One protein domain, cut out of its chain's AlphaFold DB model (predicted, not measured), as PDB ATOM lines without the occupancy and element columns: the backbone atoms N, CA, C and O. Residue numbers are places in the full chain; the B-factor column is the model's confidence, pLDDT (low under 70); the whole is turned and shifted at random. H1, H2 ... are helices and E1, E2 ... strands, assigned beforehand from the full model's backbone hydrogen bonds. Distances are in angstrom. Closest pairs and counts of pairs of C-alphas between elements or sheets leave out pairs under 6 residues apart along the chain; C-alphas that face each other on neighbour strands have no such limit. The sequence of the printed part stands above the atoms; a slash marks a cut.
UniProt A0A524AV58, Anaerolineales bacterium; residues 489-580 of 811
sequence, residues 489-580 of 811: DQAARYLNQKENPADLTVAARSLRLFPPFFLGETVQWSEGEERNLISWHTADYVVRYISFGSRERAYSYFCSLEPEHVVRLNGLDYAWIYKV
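AT A GLANCE: This is residues 489 to 580 of the 811 residues of a protein of Anaerolineales bacterium (UniProt A0A524AV58). One strongly twisted sheet of five strands forms a wall through the domain, with the short helix H1 packed on it at E4, E5 and E3, while H2 only grazes it at E5 and E3. A long loop, residues 525 to 540, reaches up to 21 A from the mean of the C-alphas. The printed part has 92 residues, with two named helices and five named strands in the order H1 E1 E2 E3 H2 E4 E5; under half of the residues are in them, and the class is mixed, helices and strands. The mixed sheet runs E2 E1 E3 E5 E4. The whole is compact, with a radius of gyration of the C-alphas of 12.5 A, and rounded, spanning 34 by 31 by 23 A.

IN THESE COORDINATES: The sheet holds E2, residues 521 to 524; E1, 505 to 508; E3, 541 to 545, 13.1 A long; E5, 572 to 579, 21.4 A long, ending at C-alpha 579 (-21.432, 12.824, 34.113); and E4, 565 to 569, 13.0 A long. H1, residues 489 to 495, begins at C-alpha 489 (-10.667, 14.910, 48.327). H2 is residues 553 to 560.

HOW THE PARTS SIT: E1 and E3 are parallel, with N 507 and O 541 2.8 A apart. E2 and E1 are parallel, with N 506 and O 521 at 2.8 A. E3 and E5 are antiparallel, with N 542 and O 578 at 2.8 A. E4 and E5 form a hairpin, with N 567 and O 575 at 2.8 A. E3, H2 and E4 make a split strand-helix-strand unit, two strands running the same way with E5 between them, and its crossover is right-handed. H1 is on the sheet; its closest C-alphas to E4 are Ala 491 and Val 567, 6.4 A. H2 only grazes the sheet; its closest C-alphas to E5 are Phe 558 and Tyr 578, 7.2 A. H1 and H2 are apart. In both helices every O i to N i+4 pair is within hydrogen-bond range.

THE WHOLE: The C-alphas farthest apart, of Arg 531 and Asn 570, are 40.2 A apart. The printed part has no cut. The links E1 to E2 and E2 to E3 are long. Confidence is under 70 at residues 526 to 533 and 548 to 551.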
ATOM      1  N   ASP A 489     -11.442  13.700  48.582       94.12
ATOM      2  CA  ASP A 489     -10.667  14.910  48.327       94.12
ATOM      3  C   ASP A 489     -10.012  14.898  46.933       94.12
ATOM      4  O   ASP A 489      -9.906  15.940  46.292       94.12
ATOM      5  N   GLN A 490      -9.595  13.731  46.427       95.88
ATOM      6  CA  GLN A 490      -9.081  13.603  45.057       95.88
ATOM      7  C   GLN A 490     -10.197  13.713  44.019       95.88
ATOM      8  O   GLN A 490      -9.995  14.369  43.002       95.88
ATOM      9  N   ALA A 491     -11.374  13.144  44.301       96.00
ATOM     10  CA  ALA A 491     -12.549  13.312  43.451       96.00
ATOM     11  C   ALA A 491     -12.939  14.794  43.335       96.00
ATOM     12  O   ALA A 491     -13.147  15.297  42.233       96.00
ATOM     13  N   ALA A 492     -12.949  15.514  44.461       95.50
ATOM     14  CA  ALA A 492     -13.218  16.946  44.479       95.50
ATOM     15  C   ALA A 492     -12.146  17.741  43.714       95.50
ATOM     16  O   ALA A 492     -12.480  18.571  42.876       95.50
ATOM     17  N   ARG A 493     -10.851  17.443  43.916       95.25
ATOM     18  CA  ARG A 493      -9.760  18.093  43.163       95.25
ATOM     19  C   ARG A 493      -9.809  17.824  41.662       95.25
ATOM     20  O   ARG A 493      -9.391  18.695  40.910       95.25
ATOM     21  N   TYR A 494     -10.269  16.649  41.234       97.06
ATOM     22  CA  TYR A 494     -10.485  16.353  39.818       97.06
ATOM     23  C   TYR A 494     -11.589  17.248  39.239       97.06
ATOM     24  O   TYR A 494     -11.385  17.886  38.212       97.06
ATOM     25  N   LEU A 495     -12.727  17.363  39.930       96.81
ATOM     26  CA  LEU A 495     -13.838  18.212  39.486       96.81
ATOM     27  C   LEU A 495     -13.495  19.709  39.545       96.81
ATOM     28  O   LEU A 495     -13.885  20.460  38.660       96.81
ATOM     29  N   ASN A 496     -12.663  20.136  40.497       96.81
ATOM     30  CA  ASN A 496     -12.166  21.514  40.561       96.81
ATOM     31  C   ASN A 496     -11.249  21.899  39.379       96.81
ATOM     32  O   ASN A 496     -10.928  23.074  39.231       96.81
ATOM     33  N   GLN A 497     -10.785  20.938  38.568       96.62
ATOM     34  CA  GLN A 497      -9.988  21.200  37.358       96.62
ATOM     35  C   GLN A 497     -10.849  21.407  36.104       96.62
ATOM     36  O   GLN A 497     -10.304  21.656  35.029       96.62
ATOM     37  N   LYS A 498     -12.175  21.274  36.216       95.44
ATOM     38  CA  LYS A 498     -13.116  21.543  35.125       95.44
ATOM     39  C   LYS A 498     -13.221  23.041  34.843       95.44
ATOM     40  O   LYS A 498     -12.780  23.871  35.635       95.44
ATOM     41  N   GLU A 499     -13.797  23.381  33.695       92.94
ATOM     42  CA  GLU A 499     -14.125  24.770  33.372       92.94
ATOM     43  C   GLU A 499     -15.187  25.287  34.352       92.94
ATOM     44  O   GLU A 499     -16.145  24.577  34.645       92.94
ATOM     45  N   ASN A 500     -14.986  26.500  34.877       91.94
ATOM     46  CA  ASN A 500     -15.873  27.161  35.845       91.94
ATOM     47  C   ASN A 500     -16.332  26.248  37.008       91.94
ATOM     48  O   ASN A 500     -17.525  26.046  37.213       91.94
ATOM     49  N   PRO A 501     -15.406  25.717  37.829       92.25
ATOM     50  CA  PRO A 501     -15.730  24.711  38.844       92.25
ATOM     51  C   PRO A 501     -16.648  25.223  39.965       92.25
ATOM     52  O   PRO A 501     -17.213  24.416  40.695       92.25
ATOM     53  N   ALA A 502     -16.770  26.545  40.120       93.44
ATOM     54  CA  ALA A 502     -17.680  27.175  41.073       93.44
ATOM     55  C   ALA A 502     -19.153  27.099  40.633       93.44
ATOM     56  O   ALA A 502     -20.028  27.147  41.489       93.44
ATOM     57  N   ASP A 503     -19.407  26.942  39.331       94.44
ATOM     58  CA  ASP A 503     -20.757  26.845  38.766       94.44
ATOM     59  C   ASP A 503     -21.241  25.384  38.700       94.44
ATOM     60  O   ASP A 503     -22.404  25.125  38.410       94.44
ATOM     61  N   LEU A 504     -20.350  24.422  38.967       94.69
ATOM     62  CA  LEU A 504     -20.666  23.000  38.915       94.69
ATOM     63  C   LEU A 504     -21.475  22.547  40.129       94.69
ATOM     64  O   LEU A 504     -21.112  22.814  41.278       94.69
ATOM     65  N   THR A 505     -22.487  21.731  39.862       93.38
ATOM     66  CA  THR A 505     -23.293  21.044  40.867       93.38
ATOM     67  C   THR A 505     -22.970  19.552  40.877       93.38
ATOM     68  O   THR A 505     -22.959  18.884  39.843       93.38
ATOM     69  N   VAL A 506     -22.704  18.991  42.058       93.50
ATOM     70  CA  VAL A 506     -22.325  17.581  42.225       93.50
ATOM     71  C   VAL A 506     -23.263  16.875  43.192       93.50
ATOM     72  O   VAL A 506     -23.399  17.267  44.348       93.50
ATOM     73  N   ALA A 507     -23.841  15.760  42.768       90.50
ATOM     74  CA  ALA A 507     -24.626  14.893  43.629       90.50
ATOM     75  C   ALA A 507     -23.747  13.854  44.334       90.50
ATOM     76  O   ALA A 507     -23.086  13.019  43.706       90.50
ATOM     77  N   ALA A 508     -23.756  13.876  45.668       88.06
ATOM     78  CA  ALA A 508     -22.999  12.935  46.487       88.06
ATOM     79  C   ALA A 508     -23.745  12.571  47.779       88.06
ATOM     80  O   ALA A 508     -24.350  13.415  48.438       88.06
ATOM     81  N   ARG A 509     -23.641  11.308  48.223       80.00
ATOM     82  CA  ARG A 509     -24.149  10.888  49.553       80.00
ATOM     83  C   ARG A 509     -23.267  11.396  50.704       80.00
ATOM     84  O   ARG A 509     -23.678  11.425  51.862       80.00
ATOM     85  N   SER A 510     -22.046  11.820  50.388       70.31
ATOM     86  CA  SER A 510     -20.993  12.202  51.333       70.31
ATOM     87  C   SER A 510     -20.996  13.695  51.686       70.31
ATOM     88  O   SER A 510     -19.934  14.319  51.697       70.31
ATOM     89  N   LEU A 511     -22.153  14.277  52.021       73.25
ATOM     90  CA  LEU A 511     -22.302  15.729  52.254       73.25
ATOM     91  C   LEU A 511     -21.391  16.335  53.332       73.25
ATOM     92  O   LEU A 511     -21.217  17.544  53.405       73.25
ATOM     93  N   ARG A 512     -20.817  15.520  54.218       83.12
ATOM     94  CA  ARG A 512     -19.891  16.011  55.252       83.12
ATOM     95  C   ARG A 512     -18.418  15.855  54.877       83.12
ATOM     96  O   ARG A 512     -17.573  16.380  55.591       83.12
ATOM     97  N   LEU A 513     -18.113  15.091  53.827       88.81
ATOM     98  CA  LEU A 513     -16.748  14.669  53.493       88.81
ATOM     99  C   LEU A 513     -16.264  15.215  52.156       88.81
ATOM    100  O   LEU A 513     -15.078  15.485  52.028       88.81
ATOM    101  N   PHE A 514     -17.162  15.353  51.181       91.69
ATOM    102  CA  PHE A 514     -16.837  15.847  49.845       91.69
ATOM    103  C   PHE A 514     -16.857  17.388  49.748       91.69
ATOM    104  O   PHE A 514     -15.842  17.942  49.324       91.69
ATOM    105  N   PRO A 515     -17.903  18.102  50.228       91.38
ATOM    106  CA  PRO A 515     -17.996  19.559  50.063       91.38
ATOM    107  C   PRO A 515     -16.821  20.382  50.615       91.38
ATOM    108  O   PRO A 515     -16.447  21.348  49.965       91.38
ATOM    109  N   PRO A 516     -16.162  20.016  51.740       91.81
ATOM    110  CA  PRO A 516     -14.975  20.731  52.227       91.81
ATOM    111  C   PRO A 516     -13.826  20.886  51.219       91.81
ATOM    112  O   PRO A 516     -12.933  21.698  51.442       91.81
ATOM    113  N   PHE A 517     -13.802  20.071  50.161       93.25
ATOM    114  CA  PHE A 517     -12.734  20.046  49.163       93.25
ATOM    115  C   PHE A 517     -13.207  20.446  47.759       93.25
ATOM    116  O   PHE A 517     -12.379  20.519  46.848       93.25
ATOM    117  N   PHE A 518     -14.506  20.679  47.564       94.75
ATOM    118  CA  PHE A 518     -15.115  21.005  46.275       94.75
ATOM    119  C   PHE A 518     -15.510  22.484  46.231       94.75
ATOM    120  O   PHE A 518     -15.973  23.021  47.232       94.75
ATOM    121  N   LEU A 519     -15.269  23.152  45.099       93.81
ATOM    122  CA  LEU A 519     -15.504  24.595  44.963       93.81
ATOM    123  C   LEU A 519     -16.957  24.954  44.623       93.81
ATOM    124  O   LEU A 519     -17.390  26.042  44.989       93.81
ATOM    125  N   GLY A 520     -17.671  24.073  43.917       92.75
ATOM    126  CA  GLY A 520     -19.058  24.283  43.504       92.75
ATOM    127  C   GLY A 520     -20.087  23.799  44.527       92.75
ATOM    128  O   GLY A 520     -19.775  23.528  45.693       92.75
ATOM    129  N   GLU A 521     -21.331  23.645  44.084       91.75
ATOM    130  CA  GLU A 521     -22.437  23.210  44.934       91.75
ATOM    131  C   GLU A 521     -22.500  21.681  45.042       91.75
ATOM    132  O   GLU A 521     -22.302  20.947  44.077       91.75
ATOM    133  N   THR A 522     -22.768  21.159  46.242       90.88
ATOM    134  CA  THR A 522     -23.004  19.721  46.429       90.88
ATOM    135  C   THR A 522     -24.432  19.477  46.878       90.88
ATOM    136  O   THR A 522     -24.819  19.893  47.971       90.88
ATOM    137  N   VAL A 523     -25.178  18.713  46.087       87.44
ATOM    138  CA  VAL A 523     -26.535  18.278  46.419       87.44
ATOM    139  C   VAL A 523     -26.515  16.891  47.057       87.44
ATOM    140  O   VAL A 523     -25.696  16.021  46.731       87.44
ATOM    141  N   GLN A 524     -27.404  16.677  48.028       83.19
ATOM    142  CA  GLN A 524     -27.513  15.387  48.697       83.19
ATOM    143  C   GLN A 524     -28.067  14.367  47.718       83.19
ATOM    144  O   GLN A 524     -29.225  14.477  47.350       83.19
ATOM    145  N   TRP A 525     -27.312  13.318  47.391       77.75
ATOM    146  CA  TRP A 525     -27.919  12.157  46.741       77.75
ATOM    147  C   TRP A 525     -28.810  11.430  47.760       77.75
ATOM    148  O   TRP A 525     -28.344  10.655  48.603       77.75
ATOM    149  N   SER A 526     -30.108  11.705  47.679       63.97
ATOM    150  CA  SER A 526     -31.173  11.048  48.432       63.97
ATOM    151  C   SER A 526     -32.182  10.455  47.447       63.97
ATOM    152  O   SER A 526     -32.640  11.169  46.559       63.97
ATOM    153  N   GLU A 527     -32.519   9.173  47.599       55.84
ATOM    154  CA  GLU A 527     -33.737   8.591  47.027       55.84
ATOM    155  C   GLU A 527     -34.767   8.485  48.162       55.84
ATOM    156  O   GLU A 527     -34.518   7.813  49.166       55.84
ATOM    157  N   GLY A 528     -35.915   9.154  48.020       52.28
ATOM    158  CA  GLY A 528     -37.077   8.950  48.896       52.28
ATOM    159  C   GLY A 528     -37.678  10.190  49.564       52.28
ATOM    160  O   GLY A 528     -38.649  10.032  50.300       52.28
ATOM    161  N   GLU A 529     -37.163  11.398  49.320       57.75
ATOM    162  CA  GLU A 529     -37.891  12.617  49.697       57.75
ATOM    163  C   GLU A 529     -39.027  12.875  48.703       57.75
ATOM    164  O   GLU A 529     -38.824  12.817  47.492       57.75
ATOM    165  N   GLU A 530     -40.232  13.157  49.209       56.66
ATOM    166  CA  GLU A 530     -41.427  13.320  48.367       56.66
ATOM    167  C   GLU A 530     -41.306  14.507  47.394       56.66
ATOM    168  O   GLU A 530     -41.843  14.469  46.290       56.66
ATOM    169  N   ARG A 531     -40.548  15.541  47.784       60.16
ATOM    170  CA  ARG A 531     -40.428  16.812  47.054       60.16
ATOM    171  C   ARG A 531     -39.307  16.843  46.012       60.16
ATOM    172  O   ARG A 531     -39.428  17.599  45.061       60.16
ATOM    173  N   ASN A 532     -38.247  16.047  46.172       64.69
ATOM    174  CA  ASN A 532     -37.180  15.893  45.175       64.69
ATOM    175  C   ASN A 532     -36.572  14.485  45.254       64.69
ATOM    176  O   ASN A 532     -35.576  14.227  45.934       64.69
ATOM    177  N   LEU A 533     -37.218  13.552  44.569       65.06
ATOM    178  CA  LEU A 533     -36.930  12.127  44.628       65.06
ATOM    179  C   LEU A 533     -35.598  11.752  43.972       65.06
ATOM    180  O   LEU A 533     -34.951  10.799  44.404       65.06
ATOM    181  N   ILE A 534     -35.224  12.469  42.912       70.88
ATOM    182  CA  ILE A 534     -34.059  12.181  42.073       70.88
ATOM    183  C   ILE A 534     -33.103  13.371  42.148       70.88
ATOM    184  O   ILE A 534     -32.682  13.905  41.144       70.88
ATOM    185  N   SER A 535     -32.745  13.811  43.347       73.81
ATOM    186  CA  SER A 535     -31.824  14.941  43.597       73.81
ATOM    187  C   SER A 535     -30.534  14.990  42.752       73.81
ATOM    188  O   SER A 535     -29.909  16.039  42.657       73.81
ATOM    189  N   TRP A 536     -30.115  13.877  42.143       80.81
ATOM    190  CA  TRP A 536     -28.942  13.819  41.281       80.81
ATOM    191  C   TRP A 536     -29.155  14.280  39.832       80.81
ATOM    192  O   TRP A 536     -28.157  14.539  39.174       80.81
ATOM    193  N   HIS A 537     -30.389  14.378  39.317       81.50
ATOM    194  CA  HIS A 537     -30.611  14.754  37.906       81.50
ATOM    195  C   HIS A 537     -30.361  16.246  37.635       81.50
ATOM    196  O   HIS A 537     -30.069  16.610  36.506       81.50
ATOM    197  N   THR A 538     -30.473  17.105  38.655       79.38
ATOM    198  CA  THR A 538     -30.147  18.537  38.547       79.38
ATOM    199  C   THR A 538     -28.651  18.819  38.689       79.38
ATOM    200  O   THR A 538     -28.236  19.968  38.586       79.38
ATOM    201  N   ALA A 539     -27.839  17.803  38.986       88.88
ATOM    202  CA  ALA A 539     -26.396  17.952  39.115       88.88
ATOM    203  C   ALA A 539     -25.704  17.712  37.769       88.88
ATOM    204  O   ALA A 539     -26.155  16.892  36.981       88.88
ATOM    205  N   ASP A 540     -24.550  18.336  37.549       92.50
ATOM    206  CA  ASP A 540     -23.696  18.056  36.388       92.50
ATOM    207  C   ASP A 540     -22.998  16.693  36.519       92.50
ATOM    208  O   ASP A 540     -22.723  15.991  35.538       92.50
ATOM    209  N   TYR A 541     -22.685  16.314  37.763       94.06
ATOM    210  CA  TYR A 541     -21.899  15.131  38.088       94.06
ATOM    211  C   TYR A 541     -22.458  14.361  39.281       94.06
ATOM    212  O   TYR A 541     -22.941  14.930  40.255       94.06
ATOM    213  N   VAL A 542     -22.280  13.042  39.255       92.50
ATOM    214  CA  VAL A 542     -22.548  12.139  40.376       92.50
ATOM    215  C   VAL A 542     -21.244  11.534  40.876       92.50
ATOM    216  O   VAL A 542     -20.490  10.927  40.113       92.50
ATOM    217  N   VAL A 543     -21.001  11.645  42.185       93.06
ATOM    218  CA  VAL A 543     -19.867  11.002  42.857       93.06
ATOM    219  C   VAL A 543     -20.365   9.830  43.693       93.06
ATOM    220  O   VAL A 543     -20.944   9.984  44.774       93.06
ATOM    221  N   ARG A 544     -20.084   8.623  43.203       89.94
ATOM    222  CA  ARG A 544     -20.308   7.369  43.925       89.94
ATOM    223  C   ARG A 544     -19.073   7.020  44.742       89.94
ATOM    224  O   ARG A 544     -17.951   7.168  44.268       89.94
ATOM    225  N   TYR A 545     -19.273   6.484  45.941       87.56
ATOM    226  CA  TYR A 545     -18.185   6.095  46.836       87.56
ATOM    227  C   TYR A 545     -18.358   4.664  47.356       87.56
ATOM    228  O   TYR A 545     -19.481   4.221  47.597       87.56
ATOM    229  N   ILE A 546     -17.240   3.948  47.530       83.19
ATOM    230  CA  ILE A 546     -17.174   2.491  47.756       83.19
ATOM    231  C   ILE A 546     -18.045   1.993  48.919       83.19
ATOM    232  O   ILE A 546     -18.587   0.892  48.863       83.19
ATOM    233  N   SER A 547     -18.214   2.806  49.964       74.50
ATOM    234  CA  SER A 547     -18.898   2.403  51.194       74.50
ATOM    235  C   SER A 547     -20.420   2.600  51.182       74.50
ATOM    236  O   SER A 547     -21.101   2.137  52.100       74.50
ATOM    237  N   PHE A 548     -20.968   3.256  50.153       66.00
ATOM    238  CA  PHE A 548     -22.392   3.602  50.058       66.00
ATOM    239  C   PHE A 548     -23.138   2.790  48.993       66.00
ATOM    240  O   PHE A 548     -23.915   3.340  48.210       66.00
ATOM    241  N   GLY A 549     -22.918   1.473  48.977       61.12
ATOM    242  CA  GLY A 549     -23.693   0.558  48.141       61.12
ATOM    243  C   GLY A 549     -25.190   0.640  48.451       61.12
ATOM    244  O   GLY A 549     -25.577   0.626  49.621       61.12
ATOM    245  N   SER A 550     -26.027   0.711  47.415       62.06
ATOM    246  CA  SER A 550     -27.482   0.745  47.566       62.06
ATOM    247  C   SER A 550     -28.194  -0.244  46.646       62.06
ATOM    248  O   SER A 550     -27.662  -0.639  45.613       62.06
ATOM    249  N   ARG A 551     -29.410  -0.646  47.037       57.75
ATOM    250  CA  ARG A 551     -30.351  -1.402  46.182       57.75
ATOM    251  C   ARG A 551     -31.186  -0.487  45.276       57.75
ATOM    252  O   ARG A 551     -32.087  -0.958  44.593       57.75
ATOM    253  N   GLU A 552     -30.899   0.805  45.328       70.12
ATOM    254  CA  GLU A 552     -31.511   1.869  44.541       70.12
ATOM    255  C   GLU A 552     -31.300   1.645  43.032       70.12
ATOM    256  O   GLU A 552     -30.255   1.146  42.586       70.12
ATOM    257  N   ARG A 553     -32.309   2.001  42.228       75.81
ATOM    258  CA  ARG A 553     -32.256   1.828  40.770       75.81
ATOM    259  C   ARG A 553     -31.253   2.780  40.129       75.81
ATOM    260  O   ARG A 553     -30.450   2.314  39.321       75.81
ATOM    261  N   ALA A 554     -31.193   4.043  40.564       78.00
ATOM    262  CA  ALA A 554     -30.184   4.977  40.069       78.00
ATOM    263  C   ALA A 554     -28.764   4.496  40.389       78.00
ATOM    264  O   ALA A 554     -27.872   4.586  39.549       78.00
ATOM    265  N   TYR A 555     -28.550   3.892  41.567       79.94
ATOM    266  CA  TYR A 555     -27.254   3.297  41.903       79.94
ATOM    267  C   TYR A 555     -26.848   2.223  40.886       79.94
ATOM    268  O   TYR A 555     -25.701   2.194  40.441       79.94
ATOM    269  N   SER A 556     -27.787   1.357  40.493       81.81
ATOM    270  CA  SER A 556     -27.546   0.287  39.516       81.81
ATOM    271  C   SER A 556     -27.328   0.837  38.102       81.81
ATOM    272  O   SER A 556     -26.462   0.334  37.390       81.81
ATOM    273  N   TYR A 557     -28.050   1.898  37.734       85.62
ATOM    274  CA  TYR A 557     -27.860   2.633  36.485       85.62
ATOM    275  C   TYR A 557     -26.455   3.242  36.383       85.62
ATOM    276  O   TYR A 557     -25.719   2.935  35.455       85.62
ATOM    277  N   PHE A 558     -25.995   4.006  37.376       87.06
ATOM    278  CA  PHE A 558     -24.630   4.546  37.335       87.06
ATOM    279  C   PHE A 558     -23.558   3.444  37.351       87.06
ATOM    280  O   PHE A 558     -22.481   3.627  36.797       87.06
ATOM    281  N   CYS A 559     -23.837   2.271  37.930       86.12
ATOM    282  CA  CYS A 559     -22.922   1.127  37.836       86.12
ATOM    283  C   CYS A 559     -22.813   0.536  36.422       86.12
ATOM    284  O   CYS A 559     -21.812  -0.127  36.153       86.12
ATOM    285  N   SER A 560     -23.820   0.715  35.559       88.44
ATOM    286  CA  SER A 560     -23.780   0.232  34.174       88.44
ATOM    287  C   SER A 560     -23.087   1.206  33.220       88.44
ATOM    288  O   SER A 560     -22.682   0.793  32.134       88.44
ATOM    289  N   LEU A 561     -22.919   2.469  33.621       90.19
ATOM    290  CA  LEU A 561     -22.204   3.480  32.849       90.19
ATOM    291  C   LEU A 561     -20.684   3.346  32.987       90.19
ATOM    292  O   LEU A 561     -20.157   2.911  34.016       90.19
ATOM    293  N   GLU A 562     -19.966   3.799  31.960       93.44
ATOM    294  CA  GLU A 562     -18.527   4.019  32.059       93.44
ATOM    295  C   GLU A 562     -18.267   5.296  32.885       93.44
ATOM    296  O   GLU A 562     -18.799   6.360  32.555       93.44
ATOM    297  N   PRO A 563     -17.501   5.218  33.988       96.12
ATOM    298  CA  PRO A 563     -17.170   6.390  34.788       96.12
ATOM    299  C   PRO A 563     -16.234   7.319  34.011       96.12
ATOM    300  O   PRO A 563     -15.263   6.869  33.410       96.12
ATOM    301  N   GLU A 564     -16.462   8.628  34.108       96.25
ATOM    302  CA  GLU A 564     -15.553   9.630  33.541       96.25
ATOM    303  C   GLU A 564     -14.191   9.593  34.251       96.25
ATOM    304  O   GLU A 564     -13.135   9.740  33.637       96.25
ATOM    305  N   HIS A 565     -14.211   9.370  35.567       97.06
ATOM    306  CA  HIS A 565     -13.002   9.234  36.365       97.06
ATOM    307  C   HIS A 565     -13.198   8.266  37.532       97.06
ATOM    308  O   HIS A 565     -14.269   8.195  38.139       97.06
ATOM    309  N   VAL A 566     -12.129   7.546  37.876       96.44
ATOM    310  CA  VAL A 566     -12.092   6.633  39.021       96.44
ATOM    311  C   VAL A 566     -10.913   6.994  39.910       96.44
ATOM    312  O   VAL A 566      -9.757   6.934  39.489       96.44
ATOM    313  N   VAL A 567     -11.204   7.325  41.165       95.94
ATOM    314  CA  VAL A 567     -10.182   7.557  42.182       95.94
ATOM    315  C   VAL A 567      -9.712   6.212  42.716       95.94
ATOM    316  O   VAL A 567     -10.437   5.531  43.448       95.94
ATOM    317  N   ARG A 568      -8.477   5.848  42.369       93.50
ATOM    318  CA  ARG A 568      -7.828   4.608  42.801       93.50
ATOM    319  C   ARG A 568      -6.746   4.893  43.838       93.50
ATOM    320  O   ARG A 568      -5.792   5.615  43.563       93.50
ATOM    321  N   LEU A 569      -6.854   4.268  45.010       90.50
ATOM    322  CA  LEU A 569      -5.862   4.348  46.084       90.50
ATOM    323  C   LEU A 569      -5.321   2.953  46.388       90.50
ATOM    324  O   LEU A 569      -6.079   2.050  46.728       90.50
ATOM    325  N   ASN A 570      -4.000   2.781  46.281       84.69
ATOM    326  CA  ASN A 570      -3.299   1.537  46.632       84.69
ATOM    327  C   ASN A 570      -3.914   0.265  46.012       84.69
ATOM    328  O   ASN A 570      -3.942  -0.786  46.640       84.69
ATOM    329  N   GLY A 571      -4.391   0.378  44.767       81.44
ATOM    330  CA  GLY A 571      -4.954  -0.730  43.988       81.44
ATOM    331  C   GLY A 571      -6.451  -0.992  44.188       81.44
ATOM    332  O   GLY A 571      -6.969  -1.909  43.556       81.44
ATOM    333  N   LEU A 572      -7.144  -0.190  45.004       85.12
ATOM    334  CA  LEU A 572      -8.597  -0.240  45.192       85.12
ATOM    335  C   LEU A 572      -9.268   1.017  44.633       85.12
ATOM    336  O   LEU A 572      -8.748   2.124  44.783       85.12
ATOM    337  N   ASP A 573     -10.442   0.846  44.031       89.31
ATOM    338  CA  ASP A 573     -11.273   1.942  43.530       89.31
ATOM    339  C   ASP A 573     -12.162   2.466  44.663       89.31
ATOM    340  O   ASP A 573     -12.959   1.719  45.229       89.31
ATOM    341  N   TYR A 574     -11.998   3.740  45.024       88.94
ATOM    342  CA  TYR A 574     -12.685   4.361  46.161       88.94
ATOM    343  C   TYR A 574     -13.862   5.232  45.733       88.94
ATOM    344  O   TYR A 574     -14.907   5.202  46.386       88.94
ATOM    345  N   ALA A 575     -13.705   6.003  44.657       92.50
ATOM    346  CA  ALA A 575     -14.750   6.880  44.143       92.50
ATOM    347  C   ALA A 575     -14.853   6.788  42.620       92.50
ATOM    348  O   ALA A 575     -13.841   6.666  41.933       92.50
ATOM    349  N   TRP A 576     -16.076   6.887  42.110       94.19
ATOM    350  CA  TRP A 576     -16.389   6.925  40.685       94.19
ATOM    351  C   TRP A 576     -17.161   8.202  40.395       94.19
ATOM    352  O   TRP A 576     -18.103   8.528  41.122       94.19
ATOM    353  N   ILE A 577     -16.750   8.906  39.350       95.94
ATOM    354  CA  ILE A 577     -17.336  10.167  38.912       95.94
ATOM    355  C   ILE A 577     -18.032   9.909  37.584       95.94
ATOM    356  O   ILE A 577     -17.399   9.455  36.631       95.94
ATOM    357  N   TYR A 578     -19.325  10.193  37.536       94.56
ATOM    358  CA  TYR A 578     -20.158  10.042  36.350       94.56
ATOM    359  C   TYR A 578     -20.685  11.405  35.943       94.56
ATOM    360  O   TYR A 578     -21.123  12.165  36.806       94.56
ATOM    361  N   LYS A 579     -20.665  11.701  34.645       93.25
ATOM    362  CA  LYS A 579     -21.432  12.824  34.113       93.25
ATOM    363  C   LYS A 579     -22.913  12.449  34.154       93.25
ATOM    364  O   LYS A 579     -23.267  11.328  33.784       93.25
ATOM    365  N   VAL A 580     -23.748  13.354  34.647       90.50
ATOM    366  CA  VAL A 580     -25.194  13.134  34.676       90.50
ATOM    367  C   VAL A 580     -25.740  13.259  33.247       90.50
ATOM    368  O   VAL A 580     -25.312  14.155  32.518       90.50
TER     369      VAL A 580